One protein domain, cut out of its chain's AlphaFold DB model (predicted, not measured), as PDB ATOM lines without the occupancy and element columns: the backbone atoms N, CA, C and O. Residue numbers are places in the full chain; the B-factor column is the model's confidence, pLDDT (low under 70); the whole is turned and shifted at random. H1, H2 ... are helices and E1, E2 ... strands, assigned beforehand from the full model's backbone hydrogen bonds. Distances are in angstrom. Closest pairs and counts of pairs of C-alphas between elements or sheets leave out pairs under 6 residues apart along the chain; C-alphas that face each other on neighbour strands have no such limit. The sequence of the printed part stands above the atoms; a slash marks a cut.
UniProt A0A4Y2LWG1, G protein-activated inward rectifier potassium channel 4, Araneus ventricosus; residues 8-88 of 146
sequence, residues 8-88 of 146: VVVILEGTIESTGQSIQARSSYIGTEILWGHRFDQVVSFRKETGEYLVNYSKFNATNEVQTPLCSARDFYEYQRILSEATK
ATOM      1  N   VAL A   8      -1.390  -0.508  -8.656       97.00
ATOM      2  CA  VAL A   8      -1.856   0.842  -8.965       97.00
ATOM      3  C   VAL A   8      -0.647   1.757  -8.978       97.00
ATOM      4  O   VAL A   8      -0.081   2.030  -7.925       97.00
ATOM      5  N   VAL A   9      -0.254   2.238 -10.156       98.19
ATOM      6  CA  VAL A   9       0.847   3.199 -10.308       98.19
ATOM      7  C   VAL A   9       0.293   4.621 -10.251       98.19
ATOM      8  O   VAL A   9      -0.618   4.970 -11.000       98.19
ATOM      9  N   VAL A  10       0.858   5.450  -9.374       98.19
ATOM     10  CA  VAL A  10       0.513   6.863  -9.196       98.19
ATOM     11  C   VAL A  10       1.685   7.723  -9.650       98.19
ATOM     12  O   VAL A  10       2.826   7.512  -9.237       98.19
ATOM     13  N   ILE A  11       1.392   8.708 -10.494       98.44
ATOM     14  CA  ILE A  11       2.366   9.654 -11.032       98.44
ATOM     15  C   ILE A  11       1.856  11.059 -10.726       98.44
ATOM     16  O   ILE A  11       0.731  11.405 -11.080       98.44
ATOM     17  N   LEU A  12       2.685  11.852 -10.055       98.25
ATOM     18  CA  LEU A  12       2.459  13.268  -9.804       98.25
ATOM     19  C   LEU A  12       3.487  14.061 -10.604       98.25
ATOM     20  O   LEU A  12       4.685  13.923 -10.369       98.25
ATOM     21  N   GLU A  13       3.016  14.900 -11.514       98.12
ATOM     22  CA  GLU A  13       3.844  15.841 -12.266       98.12
ATOM     23  C   GLU A  13       3.575  17.264 -11.790       98.12
ATOM     24  O   GLU A  13       2.442  17.629 -11.477       98.12
ATOM     25  N   GLY A  14       4.627  18.069 -11.720       97.62
ATOM     26  CA  GLY A  14       4.537  19.467 -11.329       97.62
ATOM     27  C   GLY A  14       5.717  20.267 -11.851       97.62
ATOM     28  O   GLY A  14       6.632  19.728 -12.472       97.62
ATOM     29  N   THR A  15       5.712  21.559 -11.563       98.19
ATOM     30  CA  THR A  15       6.827  22.456 -11.867       98.19
ATOM     31  C   THR A  15       7.254  23.135 -10.580       98.19
ATOM     32  O   THR A  15       6.414  23.576  -9.797       98.19
ATOM     33  N   ILE A  16       8.560  23.202 -10.345       96.88
ATOM     34  CA  ILE A  16       9.121  23.881  -9.182       96.88
ATOM     35  C   ILE A  16       9.045  25.386  -9.432       96.88
ATOM     36  O   ILE A  16       9.683  25.890 -10.355       96.88
ATOM     37  N   GLU A  17       8.287  26.099  -8.600       96.69
ATOM     38  CA  GLU A  17       8.026  27.534  -8.772       96.69
ATOM     39  C   GLU A  17       9.316  28.364  -8.841       96.69
ATOM     40  O   GLU A  17       9.462  29.210  -9.717       96.69
ATOM     41  N   SER A  18      10.292  28.072  -7.977       96.69
ATOM     42  CA  SER A  18      11.538  28.841  -7.892       96.69
ATOM     43  C   SER A  18      12.504  28.629  -9.060       96.69
ATOM     44  O   SER A  18      13.378  29.466  -9.275       96.69
ATOM     45  N   THR A  19      12.394  27.524  -9.804       96.31
ATOM     46  CA  THR A  19      13.374  27.160 -10.846       96.31
ATOM     47  C   THR A  19      12.769  26.954 -12.230       96.31
ATOM     48  O   THR A  19      13.514  26.852 -13.202       96.31
ATOM     49  N   GLY A  20      11.443  26.844 -12.340       96.12
ATOM     50  CA  GLY A  20      10.747  26.498 -13.580       96.12
ATOM     51  C   GLY A  20      11.006  25.068 -14.072       96.12
ATOM     52  O   GLY A  20      10.549  24.708 -15.155       96.12
ATOM     53  N   GLN A  21      11.731  24.244 -13.308       97.88
ATOM     54  CA  GLN A  21      12.047  22.868 -13.691       97.88
ATOM     55  C   GLN A  21      10.852  21.942 -13.446       97.88
ATOM     56  O   GLN A  21      10.194  22.022 -12.406       97.88
ATOM     57  N   SER A  22      10.597  21.032 -14.386       97.69
ATOM     58  CA  SER A  22       9.592  19.979 -14.226       97.69
ATOM     59  C   SER A  22      10.048  18.931 -13.207       97.69
ATOM     60  O   SER A  22      11.190  18.472 -13.231       97.69
ATOM     61  N   ILE A  23       9.131  18.514 -12.341       97.62
ATOM     62  CA  ILE A  23       9.288  17.444 -11.356       97.62
ATOM     63  C   ILE A  23       8.268  16.339 -11.632       97.62
ATOM     64  O   ILE A  23       7.122  16.607 -11.988       97.62
ATOM     65  N   GLN A  24       8.686  15.091 -11.419       98.25
ATOM     66  CA  GLN A  24       7.801  13.933 -11.411       98.25
ATOM     67  C   GLN A  24       8.084  13.062 -10.182       98.25
ATOM     68  O   GLN A  24       9.204  12.588  -9.995       98.25
ATOM     69  N   ALA A  25       7.057  12.818  -9.371       97.81
ATOM     70  CA  ALA A  25       7.068  11.843  -8.289       97.81
ATOM     71  C   ALA A  25       6.240  10.618  -8.692       97.81
ATOM     72  O   ALA A  25       5.181  10.744  -9.305       97.81
ATOM     73  N   ARG A  26       6.727   9.420  -8.357       98.31
ATOM     74  CA  ARG A  26       6.060   8.150  -8.663       98.31
ATOM     75  C   ARG A  26       5.956   7.292  -7.414       98.31
ATOM     76  O   ARG A  26       6.888   7.253  -6.615       98.31
ATOM     77  N   SER A  27       4.842   6.590  -7.277       98.19
ATOM     78  CA  SER A  27       4.611   5.587  -6.239       98.19
ATOM     79  C   SER A  27       3.701   4.494  -6.794       98.19
ATOM     80  O   SER A  27       3.061   4.695  -7.828       98.19
ATOM     81  N   SER A  28       3.646   3.337  -6.146       97.94
ATOM     82  CA  SER A  28       2.720   2.282  -6.529       97.94
ATOM     83  C   SER A  28       2.212   1.491  -5.335       97.94
ATOM     84  O   SER A  28       2.842   1.490  -4.279       97.94
ATOM     85  N   TYR A  29       1.048   0.864  -5.518       96.56
ATOM     86  CA  TYR A  29       0.377   0.072  -4.495       96.56
ATOM     87  C   TYR A  29      -0.037  -1.290  -5.041       96.56
ATOM     88  O   TYR A  29      -0.785  -1.369  -6.023       96.56
ATOM     89  N   ILE A  30       0.404  -2.366  -4.398       95.31
ATOM     90  CA  ILE A  30      -0.029  -3.731  -4.721       95.31
ATOM     91  C   ILE A  30      -1.362  -4.058  -4.040       95.31
ATOM     92  O   ILE A  30      -1.776  -3.401  -3.087       95.31
ATOM     93  N   GLY A  31      -2.039  -5.120  -4.488       92.38
ATOM     94  CA  GLY A  31      -3.362  -5.490  -3.962       92.38
ATOM     95  C   GLY A  31      -3.449  -5.645  -2.433       92.38
ATOM     96  O   GLY A  31      -4.500  -5.384  -1.860       92.38
ATOM     97  N   THR A  32      -2.361  -6.012  -1.748       92.56
ATOM     98  CA  THR A  32      -2.327  -6.126  -0.276       92.56
ATOM     99  C   THR A  32      -2.174  -4.794   0.461       92.56
ATOM    100  O   THR A  32      -2.386  -4.755   1.667       92.56
ATOM    101  N   GLU A  33      -1.799  -3.720  -0.234       94.38
ATOM    102  CA  GLU A  33      -1.654  -2.367   0.328       94.38
ATOM    103  C   GLU A  33      -2.943  -1.545   0.178       94.38
ATOM    104  O   GLU A  33      -3.097  -0.496   0.802       94.38
ATOM    105  N   ILE A  34      -3.900  -2.035  -0.617       94.50
ATOM    106  CA  ILE A  34      -5.216  -1.423  -0.786       94.50
ATOM    107  C   ILE A  34      -6.172  -1.966   0.280       94.50
ATOM    108  O   ILE A  34      -6.690  -3.078   0.181       94.50
ATOM    109  N   LEU A  35      -6.427  -1.155   1.304       95.38
ATOM    110  CA  LEU A  35      -7.290  -1.520   2.425       95.38
ATOM    111  C   LEU A  35      -8.758  -1.172   2.129       95.38
ATOM    112  O   LEU A  35      -9.162  -0.009   2.191       95.38
ATOM    113  N   TRP A  36      -9.577  -2.180   1.810       95.06
ATOM    114  CA  TRP A  36     -11.017  -1.980   1.615       95.06
ATOM    115  C   TRP A  36     -11.711  -1.641   2.933       95.06
ATOM    116  O   TRP A  36     -11.480  -2.285   3.951       95.06
ATOM    117  N   GLY A  37     -12.601  -0.652   2.903       96.75
ATOM    118  CA  GLY A  37     -13.329  -0.211   4.089       96.75
ATOM    119  C   GLY A  37     -12.503   0.604   5.078       96.75
ATOM    120  O   GLY A  37     -12.891   0.726   6.234       96.75
ATOM    121  N   HIS A  38     -11.393   1.189   4.631       98.00
ATOM    122  CA  HIS A  38     -10.621   2.156   5.404       98.00
ATOM    123  C   HIS A  38     -10.837   3.578   4.886       98.00
ATOM    124  O   HIS A  38     -11.040   3.811   3.693       98.00
ATOM    125  N   ARG A  39     -10.769   4.546   5.798       98.06
ATOM    126  CA  ARG A  39     -10.802   5.981   5.505       98.06
ATOM    127  C   ARG A  39      -9.595   6.656   6.148       98.06
ATOM    128  O   ARG A  39      -9.243   6.313   7.269       98.06
ATOM    129  N   PHE A  40      -8.978   7.606   5.449       98.12
ATOM    130  CA  PHE A  40      -7.895   8.417   6.006       98.12
ATOM    131  C   PHE A  40      -8.395   9.340   7.119       98.12
ATOM    132  O   PHE A  40      -9.487   9.910   7.027       98.12
ATOM    133  N   ASP A  41      -7.565   9.518   8.143       97.50
ATOM    134  CA  ASP A  41      -7.816  10.483   9.207       97.50
ATOM    135  C   ASP A  41      -7.728  11.926   8.684       97.50
ATOM    136  O   ASP A  41      -6.925  12.262   7.812       97.50
ATOM    137  N   GLN A  42      -8.523  12.825   9.268       96.81
ATOM    138  CA  GLN A  42      -8.435  14.254   8.970       96.81
ATOM    139  C   GLN A  42      -7.080  14.809   9.447       96.81
ATOM    140  O   GLN A  42      -6.803  14.853  10.650       96.81
ATOM    141  N   VAL A  43      -6.260  15.279   8.502       97.62
ATOM    142  CA  VAL A  43      -4.923  15.832   8.790       97.62
ATOM    143  C   VAL A  43      -4.915  17.348   8.973       97.62
ATOM    144  O   VAL A  43      -4.011  17.869   9.619       97.62
ATOM    145  N   VAL A  44      -5.915  18.057   8.438       97.38
ATOM    146  CA  VAL A  44      -6.009  19.523   8.521       97.38
ATOM    147  C   VAL A  44      -7.014  19.929   9.589       97.38
ATOM    148  O   VAL A  44      -8.163  19.487   9.567       97.38
ATOM    149  N   SER A  45      -6.597  20.814  10.489       95.94
ATOM    150  CA  SER A  45      -7.447  21.426  11.512       95.94
ATOM    151  C   SER A  45      -7.327  22.946  11.473       95.94
ATOM    152  O   SER A  45      -6.276  23.474  11.118       95.94
ATOM    153  N   PHE A  46      -8.403  23.651  11.815       96.44
ATOM    154  CA  PHE A  46      -8.419  25.110  11.873       96.44
ATOM    155  C   PHE A  46      -8.388  25.575  13.328       96.44
ATOM    156  O   PHE A  46      -9.265  25.209  14.117       96.44
ATOM    157  N   ARG A  47      -7.388  26.383  13.680       95.62
ATOM    158  CA  ARG A  47      -7.220  26.940  15.020       95.62
ATOM    159  C   ARG A  47      -7.915  28.293  15.093       95.62
ATOM    160  O   ARG A  47      -7.394  29.293  14.612       95.62
ATOM    161  N   LYS A  48      -9.101  28.327  15.703       94.50
ATOM    162  CA  LYS A  48      -9.947  29.531  15.750       94.50
ATOM    163  C   LYS A  48      -9.295  30.696  16.492       94.50
ATOM    164  O   LYS A  48      -9.605  31.839  16.193       94.50
ATOM    165  N   GLU A  49      -8.410  30.409  17.442       95.62
ATOM    166  CA  GLU A  49      -7.764  31.424  18.276       95.62
ATOM    167  C   GLU A  49      -6.683  32.196  17.517       95.62
ATOM    168  O   GLU A  49      -6.493  33.379  17.775       95.62
ATOM    169  N   THR A  50      -5.973  31.537  16.595       94.88
ATOM    170  CA  THR A  50      -4.912  32.165  15.786       94.88
ATOM    171  C   THR A  50      -5.347  32.453  14.352       94.88
ATOM    172  O   THR A  50      -4.707  33.247  13.673       94.88
ATOM    173  N   GLY A  51      -6.446  31.850  13.890       96.06
ATOM    174  CA  GLY A  51      -6.924  31.970  12.512       96.06
ATOM    175  C   GLY A  51      -6.132  31.129  11.506       96.06
ATOM    176  O   GLY A  51      -6.219  31.376  10.307       96.06
ATOM    177  N   GLU A  52      -5.361  30.145  11.970       96.94
ATOM    178  CA  GLU A  52      -4.425  29.378  11.142       96.94
ATOM    179  C   GLU A  52      -4.926  27.960  10.847       96.94
ATOM    180  O   GLU A  52      -5.649  27.343  11.638       96.94
ATOM    181  N   TYR A  53      -4.472  27.403   9.723       97.19
ATOM    182  CA  TYR A  53      -4.622  25.983   9.413       97.19
ATOM    183  C   TYR A  53      -3.379  25.211   9.844       97.19
ATOM    184  O   TYR A  53      -2.259  25.546   9.471       97.19
ATOM    185  N   LEU A  54      -3.590  24.141  10.605       96.38
ATOM    186  CA  LEU A  54      -2.543  23.255  11.093       96.38
ATOM    187  C   LEU A  54      -2.664  21.892  10.421       96.38
ATOM    188  O   LEU A  54      -3.733  21.272  10.441       96.38
ATOM    189  N   VAL A  55      -1.547  21.418   9.873       97.56
ATOM    190  CA  VAL A  55      -1.426  20.097   9.253       97.56
ATOM    191  C   VAL A  55      -0.696  19.160  10.210       97.56
ATOM    192  O   VAL A  55       0.454  19.398  10.572       97.56
ATOM    193  N   ASN A  56      -1.352  18.073  10.617       96.81
ATOM    194  CA  ASN A  56      -0.731  17.035  11.427       96.81
ATOM    195  C   ASN A  56      -0.187  15.900  10.544       96.81
ATOM    196  O   ASN A  56      -0.906  14.960  10.201       96.81
ATOM    197  N   TYR A  57       1.111  15.959  10.239       97.31
ATOM    198  CA  TYR A  57       1.797  14.938   9.442       97.31
ATOM    199  C   TYR A  57       1.898  13.571  10.129       97.31
ATOM    200  O   TYR A  57       2.039  12.566   9.436       97.31
ATOM    201  N   SER A  58       1.759  13.479  11.458       96.94
ATOM    202  CA  SER A  58       1.750  12.176  12.137       96.94
ATOM    203  C   SER A  58       0.527  11.335  11.757       96.94
ATOM    204  O   SER A  58       0.553  10.117  11.900       96.94
ATOM    205  N   LYS A  59      -0.546  11.978  11.276       97.06
ATOM    206  CA  LYS A  59      -1.775  11.328  10.807       97.06
ATOM    207  C   LYS A  59      -1.799  11.081   9.300       97.06
ATOM    208  O   LYS A  59      -2.775  10.539   8.804       97.06
ATOM    209  N   PHE A  60      -0.744  11.453   8.573       97.50
ATOM    210  CA  PHE A  60      -0.740  11.418   7.109       97.50
ATOM    211  C   PHE A  60      -1.055  10.030   6.535       97.50
ATOM    212  O   PHE A  60      -1.853   9.910   5.614       97.50
ATOM    213  N   ASN A  61      -0.487   8.983   7.138       97.38
ATOM    214  CA  ASN A  61      -0.736   7.593   6.747       97.38
ATOM    215  C   ASN A  61      -1.771   6.889   7.646       97.38
ATOM    216  O   ASN A  61      -1.980   5.685   7.514       97.38
ATOM    217  N   ALA A  62      -2.373   7.601   8.606       97.50
ATOM    218  CA  ALA A  62      -3.307   7.002   9.550       97.50
ATOM    219  C   ALA A  62      -4.665   6.766   8.877       97.50
ATOM    220  O   ALA A  62      -5.201   7.640   8.192       97.50
ATOM    221  N   THR A  63      -5.219   5.570   9.086       98.00
ATOM    222  CA  THR A  63      -6.537   5.192   8.572       98.00
ATOM    223  C   THR A  63      -7.372   4.527   9.655       98.00
ATOM    224  O   THR A  63      -6.840   3.898  10.571       98.00
ATOM    225  N   ASN A  64      -8.692   4.641   9.523       97.44
ATOM    226  CA  ASN A  64      -9.665   4.013  10.401       97.44
ATOM    227  C   ASN A  64     -10.642   3.146   9.591       97.44
ATOM    228  O   ASN A  64     -11.034   3.512   8.480       97.44
ATOM    229  N   GLU A  65     -11.085   2.028  10.167       97.69
ATOM    230  CA  GLU A  65     -12.115   1.176   9.564       97.69
ATOM    231  C   GLU A  65     -13.480   1.885   9.552       97.69
ATOM    232  O   GLU A  65     -13.847   2.602  10.492       97.69
ATOM    233  N   VAL A  66     -14.239   1.692   8.474       97.75
ATOM    234  CA  VAL A  66     -15.585   2.231   8.267       97.75
ATOM    235  C   VAL A  66     -16.494   1.184   7.627       97.75
ATOM    236  O   VAL A  66     -16.071   0.372   6.805       97.75
ATOM    237  N   GLN A  67     -17.783   1.230   7.975       96.69
ATOM    238  CA  GLN A  67     -18.788   0.341   7.394       96.69
ATOM    239  C   GLN A  67     -18.878   0.555   5.883       96.69
ATOM    240  O   GLN A  67     -19.349   1.594   5.422       96.69
ATOM    241  N   THR A  68     -18.419  -0.443   5.131       96.25
ATOM    242  CA  THR A  68     -18.351  -0.405   3.670       96.25
ATOM    243  C   THR A  68     -18.921  -1.702   3.110       96.25
ATOM    244  O   THR A  68     -18.513  -2.777   3.557       96.25
ATOM    245  N   PRO A  69     -19.855  -1.642   2.147       95.06
ATOM    246  CA  PRO A  69     -20.395  -2.836   1.507       95.06
ATOM    247  C   PRO A  69     -19.290  -3.740   0.947       95.06
ATOM    248  O   PRO A  69     -18.353  -3.269   0.302       95.06
ATOM    249  N   LEU A  70     -19.407  -5.049   1.182       93.12
ATOM    250  CA  LEU A  70     -18.471  -6.068   0.688       93.12
ATOM    251  C   LEU A  70     -18.897  -6.591  -0.689       93.12
ATOM    252  O   LEU A  70     -19.003  -7.795  -0.913       93.12
ATOM    253  N   CYS A  71     -19.201  -5.674  -1.599       93.94
ATOM    254  CA  CYS A  71     -19.583  -5.986  -2.968       93.94
ATOM    255  C   CYS A  71     -18.777  -5.128  -3.939       93.94
ATOM    256  O   CYS A  71     -18.211  -4.101  -3.556       93.94
ATOM    257  N   SER A  72     -18.727  -5.536  -5.207       94.88
ATOM    258  CA  SER A  72     -18.095  -4.704  -6.225       94.88
ATOM    259  C   SER A  72     -18.876  -3.395  -6.403       94.88
ATOM    260  O   SER A  72     -20.072  -3.317  -6.107       94.88
ATOM    261  N   ALA A  73     -18.216  -2.360  -6.933       94.31
ATOM    262  CA  ALA A  73     -18.895  -1.109  -7.273       94.31
ATOM    263  C   ALA A  73     -20.062  -1.349  -8.249       94.31
ATOM    264  O   ALA A  73     -21.114  -0.728  -8.122       94.31
ATOM    265  N   ARG A  74     -19.901  -2.296  -9.184       96.06
ATOM    266  CA  ARG A  74     -20.950  -2.695 -10.125       96.06
ATOM    267  C   ARG A  74     -22.181  -3.232  -9.396       96.06
ATOM    268  O   ARG A  74     -23.269  -2.699  -9.594       96.06
ATOM    269  N   ASP A  75     -22.005  -4.237  -8.541       96.88
ATOM    270  CA  ASP A  75     -23.118  -4.863  -7.814       96.88
ATOM    271  C   ASP A  75     -23.814  -3.849  -6.899       96.88
ATOM    272  O   ASP A  75     -25.040  -3.832  -6.791       96.88
ATOM    273  N   PHE A  76     -23.033  -2.960  -6.273       95.50
ATOM    274  CA  PHE A  76     -23.559  -1.890  -5.433       95.50
ATOM    275  C   PHE A  76     -24.495  -0.959  -6.211       95.50
ATOM    276  O   PHE A  76     -25.610  -0.688  -5.761       95.50
ATOM    277  N   TYR A  77     -24.081  -0.494  -7.393       96.00
ATOM    278  CA  TYR A  77     -24.911   0.381  -8.221       96.00
ATOM    279  C   TYR A  77     -26.119  -0.341  -8.823       96.00
ATOM    280  O   TYR A  77     -27.199   0.244  -8.900       96.00
ATOM    281  N   GLU A  78     -25.978  -1.610  -9.209       96.81
ATOM    282  CA  GLU A  78     -27.110  -2.425  -9.661       96.81
ATOM    283  C   GLU A  78     -28.161  -2.571  -8.548       96.81
ATOM    284  O   GLU A  78     -29.350  -2.341  -8.786       96.81
ATOM    285  N   TYR A  79     -27.727  -2.853  -7.318       94.44
ATOM    286  CA  TYR A  79     -28.603  -2.927  -6.151       94.44
ATOM    287  C   TYR A  79     -29.307  -1.593  -5.865       94.44
ATOM    288  O   TYR A  79     -30.527  -1.560  -5.684       94.44
ATOM    289  N   GLN A  80     -28.573  -0.477  -5.887       94.44
ATOM    290  CA  GLN A  80     -29.160   0.856  -5.712       94.44
ATOM    291  C   GLN A  80     -30.202   1.181  -6.787       94.44
ATOM    292  O   GLN A  80     -31.265   1.722  -6.473       94.44
ATOM    293  N   ARG A  81     -29.924   0.823  -8.045       95.12
ATOM    294  CA  ARG A  81     -30.861   1.016  -9.155       95.12
ATOM    295  C   ARG A  81     -32.163   0.256  -8.907       95.12
ATOM    296  O   ARG A  81     -33.229   0.865  -8.968       95.12
ATOM    297  N   ILE A  82     -32.075  -1.027  -8.552       95.06
ATOM    298  CA  ILE A  82     -33.245  -1.877  -8.276       95.06
ATOM    299  C   ILE A  82     -34.087  -1.300  -7.129       95.06
ATOM    300  O   ILE A  82     -35.308  -1.213  -7.251       95.06
ATOM    301  N   LEU A  83     -33.456  -0.846  -6.038       92.69
ATOM    302  CA  LEU A  83     -34.173  -0.205  -4.930       92.69
ATOM    303  C   LEU A  83     -34.916   1.059  -5.376       92.69
ATOM    304  O   LEU A  83     -36.076   1.254  -5.015       92.69
ATOM    305  N   SER A  84     -34.272   1.903  -6.185       92.81
ATOM    306  CA  SER A  84     -34.893   3.133  -6.686       92.81
ATOM    307  C   SER A  84     -36.098   2.856  -7.599       92.81
ATOM    308  O   SER A  84     -37.101   3.570  -7.540       92.81
ATOM    309  N   GLU A  85     -36.045   1.791  -8.402       91.12
ATOM    310  CA  GLU A  85     -37.135   1.366  -9.289       91.12
ATOM    311  C   GLU A  85     -38.298   0.751  -8.500       91.12
ATOM    312  O   GLU A  85     -39.456   1.073  -8.768       91.12
ATOM    313  N   ALA A  86     -38.006  -0.042  -7.466       83.19
ATOM    314  CA  ALA A  86     -39.019  -0.595  -6.570       83.19
ATOM    315  C   ALA A  86     -39.811   0.504  -5.835       83.19
ATOM    316  O   ALA A  86     -41.016   0.372  -5.640       83.19
ATOM    317  N   THR A  87     -39.167   1.625  -5.485       76.12
ATOM    318  CA  THR A  87     -39.848   2.775  -4.856       76.12
ATOM    319  C   THR A  87     -40.696   3.620  -5.815       76.12
ATOM    320  O   THR A  87     -41.448   4.475  -5.357       76.12
ATOM    321  N   LYS A  88     -40.612   3.385  -7.133       68.00
ATOM    322  CA  LYS A  88     -41.415   4.077  -8.158       68.00
ATOM    323  C   LYS A  88     -42.699   3.335  -8.545       68.00
ATOM    324  O   LYS A  88     -43.372   3.769  -9.481       68.00
TER     325      LYS A  88
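This is residues 8 to 88 of the 146 residues of the protein "G protein-activated inward rectifier potassium channel 4" of Araneus ventricosus (UniProt A0A4Y2LWG1). What shape do these coordinates draw? They draw an open, spread-out chain in three pieces: a long hairpin of E1 and E2, a second two-stranded arm in which E3 pairs with E6 near the middle and the short hairpin of E4 and E5 lies farther out, and a helical tail, residues 71 to 88 with H1 in them, that sticks out. What is it made of? The printed part has 81 residues with six named strands and one named helix, in the order E1, E2, E3, E4, E5, E6, H1, and its class is mixed, helices and strands. The strands form three antiparallel sheets of two, E1 - E2, E3 - E6 and E4 - E5. How spread out is it? It is extended, with a radius of gyration of the C-alphas of 19.9 A and spans of 58 by 39 by 28 A.

How does the first hairpin pair? E1, residues 8 to 15, and E2, residues 22 to 30, are antiparallel at 166 degrees between their directions. N 8 and O 29 are 2.8 A apart and N 29 and O 8 are 2.9 A apart, within hydrogen-bond range. How do the other strands pair? E3, residues 38 to 40, and E6, residues 63 to 65, are antiparallel at 147 degrees, with N 39 and O 64 within hydrogen-bond range at 2.9 A. E4, residues 44 to 47, and E5, residues 52 to 55, are an antiparallel hairpin at 149 degrees, with N 45 and O 54 at 2.9 A. What stays apart? E1 and E3 are apart, and so are E2 and E6. H1, residues 73 to 86, is apart from E1 and from E3, for instance, and every O i to N i+4 pair inside it is within hydrogen-bond range.

Where do the long strands lie? E1, residues 8 to 15, begins with C-alpha 8 at (-1.856, 0.842, -8.965) and is 23.5 A long, and E2, residues 22 to 30, is 27.3 A long. Where are the shorter strands? E3, residues 38 to 40, and E6, residues 63 to 65, are each 6.9 A long. E4, residues 44 to 47, and E5, residues 52 to 55, are each 9.9 A long, and C-alpha 47 is at (-7.220, 26.940, 15.020). Where does the helix end? H1, residues 73 to 86, is 20.1 A long and ends with C-alpha 86 at (-39.019, -0.595, -6.570).

How large is it? The two C-alphas farthest apart are those of Thr 19 and Lys 88, at 59.5 A. Is there a cut or a long link? The printed part has no cut, and no link is long. Where is confidence low? Residue 88 is under 70, and the mean pLDDT of the printed part is 95.6.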